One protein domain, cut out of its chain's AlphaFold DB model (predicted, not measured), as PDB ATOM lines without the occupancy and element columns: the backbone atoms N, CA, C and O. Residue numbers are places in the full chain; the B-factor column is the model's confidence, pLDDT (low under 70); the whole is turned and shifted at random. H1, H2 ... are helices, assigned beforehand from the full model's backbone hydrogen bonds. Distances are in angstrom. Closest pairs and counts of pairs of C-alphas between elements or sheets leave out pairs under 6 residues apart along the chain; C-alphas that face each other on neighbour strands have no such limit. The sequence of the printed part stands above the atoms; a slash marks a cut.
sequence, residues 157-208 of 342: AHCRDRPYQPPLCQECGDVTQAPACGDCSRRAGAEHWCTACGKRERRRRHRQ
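This is residues 157 to 208 of the 342 residues of an uncharacterized protein of Chlamydomonas reinhardtii (UniProt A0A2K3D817). Little regular structure is here: a body of loops, residues 157 to 181, holds the small helix H1 at its side, and the longer helix H2 leads away as an arm whose residues 202 to 208 stick out free. The printed part has 52 residues with two named helices, H1 then H2, and no named strand; its class is all helix, with 20 residues in named elements. It is only just loose, close to compact, with a radius of gyration of the C-alphas of 12.1 A, and spans 39 by 18 by 14 A, H2 adding to the length.

Go past residues 157 to 181 to H1, residues 182 to 187; a short link of 7 residues leads on to H2, residues 195 to 208. H1 and H2 are apart. In both, every O i to N i+4 pair is within hydrogen-bond range.

Start at C-alpha 157, (376.544, 322.509, 329.579). Find H1 at C-alpha 182, (378.811, 317.890, 319.325); it is 8.6 A long. H2 runs 20.2 A to C-alpha 208, (355.769, 299.103, 318.890).

The C-alphas farthest apart, Arg 162 and Gln 208, are 40.1 A apart. The printed part has no cut. Look for pLDDT under 70 at residues 161 to 164 and 175.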
ATOM      1  N   ALA A 157     376.733 322.818 328.161       74.50
ATOM      2  CA  ALA A 157     376.544 322.509 329.579       74.50
ATOM      3  C   ALA A 157     377.756 321.785 330.205       74.50
ATOM      4  O   ALA A 157     377.961 321.874 331.412       74.50
ATOM      5  N   HIS A 158     378.575 321.113 329.388       76.56
ATOM      6  CA  HIS A 158     379.787 320.425 329.835       76.56
ATOM      7  C   HIS A 158     381.036 321.302 329.746       76.56
ATOM      8  O   HIS A 158     381.632 321.632 330.764       76.56
ATOM      9  N   CYS A 159     381.457 321.668 328.533       77.81
ATOM     10  CA  CYS A 159     382.727 322.371 328.337       77.81
ATOM     11  C   CYS A 159     382.607 323.898 328.373       77.81
ATOM     12  O   CYS A 159     383.627 324.574 328.318       77.81
ATOM     13  N   ARG A 160     381.383 324.442 328.433       72.31
ATOM     14  CA  ARG A 160     381.090 325.886 328.350       72.31
ATOM     15  C   ARG A 160     381.714 326.587 327.136       72.31
ATOM     16  O   ARG A 160     381.878 327.802 327.146       72.31
ATOM     17  N   ASP A 161     382.014 325.818 326.094       66.25
ATOM     18  CA  ASP A 161     382.713 326.295 324.907       66.25
ATOM     19  C   ASP A 161     381.844 327.235 324.063       66.25
ATOM     20  O   ASP A 161     380.606 327.134 324.050       66.25
ATOM     21  N   ARG A 162     382.522 328.165 323.388       59.69
ATOM     22  CA  ARG A 162     381.960 329.250 322.589       59.69
ATOM     23  C   ARG A 162     382.820 329.435 321.325       59.69
ATOM     24  O   ARG A 162     384.012 329.692 321.473       59.69
ATOM     25  N   PRO A 163     382.238 329.402 320.110       61.31
ATOM     26  CA  PRO A 163     380.802 329.323 319.813       61.31
ATOM     27  C   PRO A 163     380.221 327.921 320.034       61.31
ATOM     28  O   PRO A 163     380.854 326.914 319.727       61.31
ATOM     29  N   TYR A 164     379.002 327.848 320.571       66.19
ATOM     30  CA  TYR A 164     378.342 326.572 320.825       66.19
ATOM     31  C   TYR A 164     377.935 325.880 319.522       66.19
ATOM     32  O   TYR A 164     377.114 326.386 318.761       66.19
ATOM     33  N   GLN A 165     378.488 324.689 319.300       71.75
ATOM     34  CA  GLN A 165     378.155 323.834 318.164       71.75
ATOM     35  C   GLN A 165     377.240 322.692 318.622       71.75
ATOM     36  O   GLN A 165     377.742 321.709 319.181       71.75
ATOM     37  N   PRO A 166     375.913 322.783 318.436       73.56
ATOM     38  CA  PRO A 166     375.020 321.677 318.758       73.56
ATOM     39  C   PRO A 166     375.358 320.438 317.907       73.56
ATOM     40  O   PRO A 166     375.721 320.578 316.738       73.56
ATOM     41  N   PRO A 167     375.214 319.216 318.444       81.62
ATOM     42  CA  PRO A 167     375.261 318.000 317.644       81.62
ATOM     43  C   PRO A 167     374.182 318.053 316.559       81.62
ATOM     44  O   PRO A 167     373.088 318.580 316.781       81.62
ATOM     45  N   LEU A 168     374.483 317.484 315.395       82.25
ATOM     46  CA  LEU A 168     373.513 317.322 314.317       82.25
ATOM     47  C   LEU A 168     372.645 316.084 314.562       82.25
ATOM     48  O   LEU A 168     373.060 315.126 315.216       82.25
ATOM     49  N   CYS A 169     371.423 316.117 314.039       82.06
ATOM     50  CA  CYS A 169     370.488 315.007 314.082       82.06
ATOM     51  C   CYS A 169     371.073 313.818 313.321       82.06
ATOM     52  O   CYS A 169     371.416 313.950 312.147       82.06
ATOM     53  N   GLN A 170     371.120 312.648 313.955       83.00
ATOM     54  CA  GLN A 170     371.659 311.441 313.319       83.00
ATOM     55  C   GLN A 170     370.832 310.964 312.116       83.00
ATOM     56  O   GLN A 170     371.365 310.307 311.231       83.00
ATOM     57  N   GLU A 171     369.543 311.304 312.060       85.50
ATOM     58  CA  GLU A 171     368.645 310.847 310.993       85.50
ATOM     59  C   GLU A 171     368.642 311.767 309.771       85.50
ATOM     60  O   GLU A 171     368.537 311.300 308.644       85.50
ATOM     61  N   CYS A 172     368.710 313.083 309.983       80.88
ATOM     62  CA  CYS A 172     368.493 314.056 308.909       80.88
ATOM     63  C   CYS A 172     369.562 315.147 308.810       80.88
ATOM     64  O   CYS A 172     369.425 316.036 307.979       80.88
ATOM     65  N   GLY A 173     370.585 315.124 309.669       75.50
ATOM     66  CA  GLY A 173     371.654 316.129 309.685       75.50
ATOM     67  C   GLY A 173     371.227 317.519 310.167       75.50
ATOM     68  O   GLY A 173     372.045 318.430 310.179       75.50
ATOM     69  N   ASP A 174     369.969 317.693 310.575       72.12
ATOM     70  CA  ASP A 174     369.424 318.976 311.027       72.12
ATOM     71  C   ASP A 174     369.928 319.356 312.428       72.12
ATOM     72  O   ASP A 174     370.310 318.500 313.232       72.12
ATOM     73  N   VAL A 175     369.901 320.644 312.751       68.38
ATOM     74  CA  VAL A 175     370.418 321.164 314.015       68.38
ATOM     75  C   VAL A 175     369.553 320.706 315.194       68.38
ATOM     76  O   VAL A 175     368.320 320.764 315.166       68.38
ATOM     77  N   THR A 176     370.193 320.248 316.271       75.81
ATOM     78  CA  THR A 176     369.483 319.794 317.474       75.81
ATOM     79  C   THR A 176     369.398 320.887 318.537       75.81
ATOM     80  O   THR A 176     370.167 321.847 318.554       75.81
ATOM     81  N   GLN A 177     368.462 320.725 319.476       72.31
ATOM     82  CA  GLN A 177     368.353 321.581 320.662       72.31
ATOM     83  C   GLN A 177     369.111 321.019 321.873       72.31
ATOM     84  O   GLN A 177     368.748 321.329 323.008       72.31
ATOM     85  N   ALA A 178     370.126 320.173 321.660       73.50
ATOM     86  CA  ALA A 178     370.875 319.583 322.764       73.50
ATOM     87  C   ALA A 178     371.463 320.676 323.688       73.50
ATOM     88  O   ALA A 178     371.671 321.808 323.236       73.50
ATOM     89  N   PRO A 179     371.713 320.367 324.972       71.38
ATOM     90  CA  PRO A 179     372.403 321.264 325.901       71.38
ATOM     91  C   PRO A 179     373.937 321.116 325.851       71.38
ATOM     92  O   PRO A 179     374.658 321.927 326.427       71.38
ATOM     93  N   ALA A 180     374.445 320.075 325.189       77.62
ATOM     94  CA  ALA A 180     375.864 319.761 325.058       77.62
ATOM     95  C   ALA A 180     376.311 319.906 323.601       77.62
ATOM     96  O   ALA A 180     375.543 319.590 322.696       77.62
ATOM     97  N   CYS A 181     377.543 320.374 323.375       80.94
ATOM     98  CA  CYS A 181     378.083 320.527 322.028       80.94
ATOM     99  C   CYS A 181     378.419 319.166 321.404       80.94
ATOM    100  O   CYS A 181     378.623 318.184 322.122       80.94
ATOM    101  N   GLY A 182     378.555 319.122 320.076       78.06
ATOM    102  CA  GLY A 182     378.811 317.890 319.325       78.06
ATOM    103  C   GLY A 182     380.014 317.077 319.820       78.06
ATOM    104  O   GLY A 182     379.955 315.850 319.854       78.06
ATOM    105  N   ASP A 183     381.080 317.736 320.276       79.38
ATOM    106  CA  ASP A 183     382.279 317.065 320.801       79.38
ATOM    107  C   ASP A 183     382.063 316.458 322.192       79.38
ATOM    108  O   ASP A 183     382.570 315.373 322.488       79.38
ATOM    109  N   CYS A 184     381.319 317.135 323.068       81.25
ATOM    110  CA  CYS A 184     380.941 316.584 324.372       81.25
ATOM    111  C   CYS A 184     379.935 315.441 324.218       81.25
ATOM    112  O   CYS A 184     380.084 314.405 324.857       81.25
ATOM    113  N   SER A 185     378.971 315.596 323.315       84.12
ATOM    114  CA  SER A 185     377.989 314.570 322.971       84.12
ATOM    115  C   SER A 185     378.622 313.297 322.416       84.12
ATOM    116  O   SER A 185     378.284 312.207 322.868       84.12
ATOM    117  N   ARG A 186     379.583 313.420 321.486       82.88
ATOM    118  CA  ARG A 186     380.322 312.266 320.943       82.88
ATOM    119  C   ARG A 186     381.115 311.534 322.017       82.88
ATOM    120  O   ARG A 186     381.073 310.312 322.063       82.88
ATOM    121  N   ARG A 187     381.790 312.271 322.907       83.25
ATOM    122  CA  ARG A 187     382.505 311.681 324.051       83.25
ATOM    123  C   ARG A 187     381.571 310.947 325.012       83.25
ATOM    124  O   ARG A 187     381.966 309.935 325.573       83.25
ATOM    125  N   ALA A 188     380.347 311.439 325.175       82.56
ATOM    126  CA  ALA A 188     379.324 310.806 326.001       82.56
ATOM    127  C   ALA A 188     378.566 309.665 325.293       82.56
ATOM    128  O   ALA A 188     377.732 309.024 325.925       82.56
ATOM    129  N   GLY A 189     378.799 309.427 323.994       82.44
ATOM    130  CA  GLY A 189     378.046 308.443 323.208       82.44
ATOM    131  C   GLY A 189     376.553 308.771 323.069       82.44
ATOM    132  O   GLY A 189     375.744 307.871 322.860       82.44
ATOM    133  N   ALA A 190     376.167 310.040 323.222       80.62
ATOM    134  CA  ALA A 190     374.767 310.443 323.239       80.62
ATOM    135  C   ALA A 190     374.185 310.555 321.820       80.62
ATOM    136  O   ALA A 190     374.737 311.234 320.949       80.62
ATOM    137  N   GLU A 191     373.029 309.931 321.603       84.50
ATOM    138  CA  GLU A 191     372.241 310.108 320.384       84.50
ATOM    139  C   GLU A 191     371.413 311.391 320.460       84.50
ATOM    140  O   GLU A 191     370.715 311.657 321.444       84.50
ATOM    141  N   HIS A 192     371.449 312.184 319.389       82.62
ATOM    142  CA  HIS A 192     370.706 313.433 319.309       82.62
ATOM    143  C   HIS A 192     369.807 313.467 318.083       82.62
ATOM    144  O   HIS A 192     370.200 313.128 316.967       82.62
ATOM    145  N   TRP A 193     368.584 313.931 318.317       82.62
ATOM    146  CA  TRP A 193     367.516 313.985 317.334       82.62
ATOM    147  C   TRP A 193     366.989 315.416 317.266       82.62
ATOM    148  O   TRP A 193     366.781 316.052 318.304       82.62
ATOM    149  N   CYS A 194     366.737 315.932 316.060       79.31
ATOM    150  CA  CYS A 194     366.013 317.196 315.925       79.31
ATOM    151  C   CYS A 194     364.569 317.025 316.427       79.31
ATOM    152  O   CYS A 194     364.051 315.907 316.539       79.31
ATOM    153  N   THR A 195     363.877 318.129 316.714       73.31
ATOM    154  CA  THR A 195     362.519 318.093 317.285       73.31
ATOM    155  C   THR A 195     361.540 317.279 316.429       73.31
ATOM    156  O   THR A 195     360.696 316.558 316.972       73.31
ATOM    157  N   ALA A 196     361.652 317.362 315.099       74.62
ATOM    158  CA  ALA A 196     360.801 316.625 314.168       74.62
ATOM    159  C   ALA A 196     361.094 315.114 314.192       74.62
ATOM    160  O   ALA A 196     360.183 314.314 314.424       74.62
ATOM    161  N   CYS A 197     362.359 314.725 314.024       84.94
ATOM    162  CA  CYS A 197     362.797 313.329 314.074       84.94
ATOM    163  C   CYS A 197     362.530 312.683 315.439       84.94
ATOM    164  O   CYS A 197     361.917 311.623 315.510       84.94
ATOM    165  N   GLY A 198     362.811 313.378 316.545       84.25
ATOM    166  CA  GLY A 198     362.507 312.879 317.889       84.25
ATOM    167  C   GLY A 198     361.005 312.700 318.156       84.25
ATOM    168  O   GLY A 198     360.601 311.841 318.942       84.25
ATOM    169  N   LYS A 199     360.125 313.484 317.513       85.06
ATOM    170  CA  LYS A 199     358.669 313.233 317.547       85.06
ATOM    171  C   LYS A 199     358.292 311.985 316.742       85.06
ATOM    172  O   LYS A 199     357.451 311.216 317.212       85.06
ATOM    173  N   ARG A 200     358.895 311.775 315.566       88.06
ATOM    174  CA  ARG A 200     358.676 310.570 314.745       88.06
ATOM    175  C   ARG A 200     359.108 309.305 315.483       88.06
ATOM    176  O   ARG A 200     358.306 308.382 315.601       88.06
ATOM    177  N   GLU A 201     360.297 309.314 316.072       87.31
ATOM    178  CA  GLU A 201     360.833 308.163 316.800       87.31
ATOM    179  C   GLU A 201     359.998 307.824 318.045       87.31
ATOM    180  O   GLU A 201     359.633 306.669 318.267       87.31
ATOM    181  N   ARG A 202     359.547 308.833 318.807       87.06
ATOM    182  CA  ARG A 202     358.601 308.609 319.920       87.06
ATOM    183  C   ARG A 202     357.295 307.953 319.466       87.06
ATOM    184  O   ARG A 202     356.809 307.041 320.132       87.06
ATOM    185  N   ARG A 203     356.739 308.373 318.321       88.94
ATOM    186  CA  ARG A 203     355.537 307.743 317.744       88.94
ATOM    187  C   ARG A 203     355.806 306.299 317.317       88.94
ATOM    188  O   ARG A 203     354.948 305.448 317.542       88.94
ATOM    189  N   ARG A 204     356.979 306.016 316.742       88.88
ATOM    190  CA  ARG A 204     357.397 304.660 316.350       88.88
ATOM    191  C   ARG A 204     357.488 303.733 317.563       88.88
ATOM    192  O   ARG A 204     356.842 302.687 317.566       88.88
ATOM    193  N   ARG A 205     358.181 304.160 318.624       88.62
ATOM    194  CA  ARG A 205     358.312 303.391 319.877       88.62
ATOM    195  C   ARG A 205     356.969 303.158 320.566       88.62
ATOM    196  O   ARG A 205     356.707 302.061 321.044       88.62
ATOM    197  N   HIS A 206     356.089 304.160 320.579       89.62
ATOM    198  CA  HIS A 206     354.749 304.005 321.148       89.62
ATOM    199  C   HIS A 206     353.887 303.001 320.359       89.62
ATOM    200  O   HIS A 206     353.156 302.216 320.959       89.62
ATOM    201  N   ARG A 207     353.983 302.985 319.020       89.50
ATOM    202  CA  ARG A 207     353.304 301.972 318.190       89.50
ATOM    203  C   ARG A 207     353.839 300.563 318.453       89.50
ATOM    204  O   ARG A 207     353.034 299.651 318.594       89.50
ATOM    205  N   GLN A 208     355.158 300.399 318.569       87.25
ATOM    206  CA  GLN A 208     355.769 299.103 318.890       87.25
ATOM    207  C   GLN A 208     355.337 298.581 320.262       87.25
ATOM    208  O   GLN A 208     354.960 297.419 320.364       87.25
TER     209      GLN A 208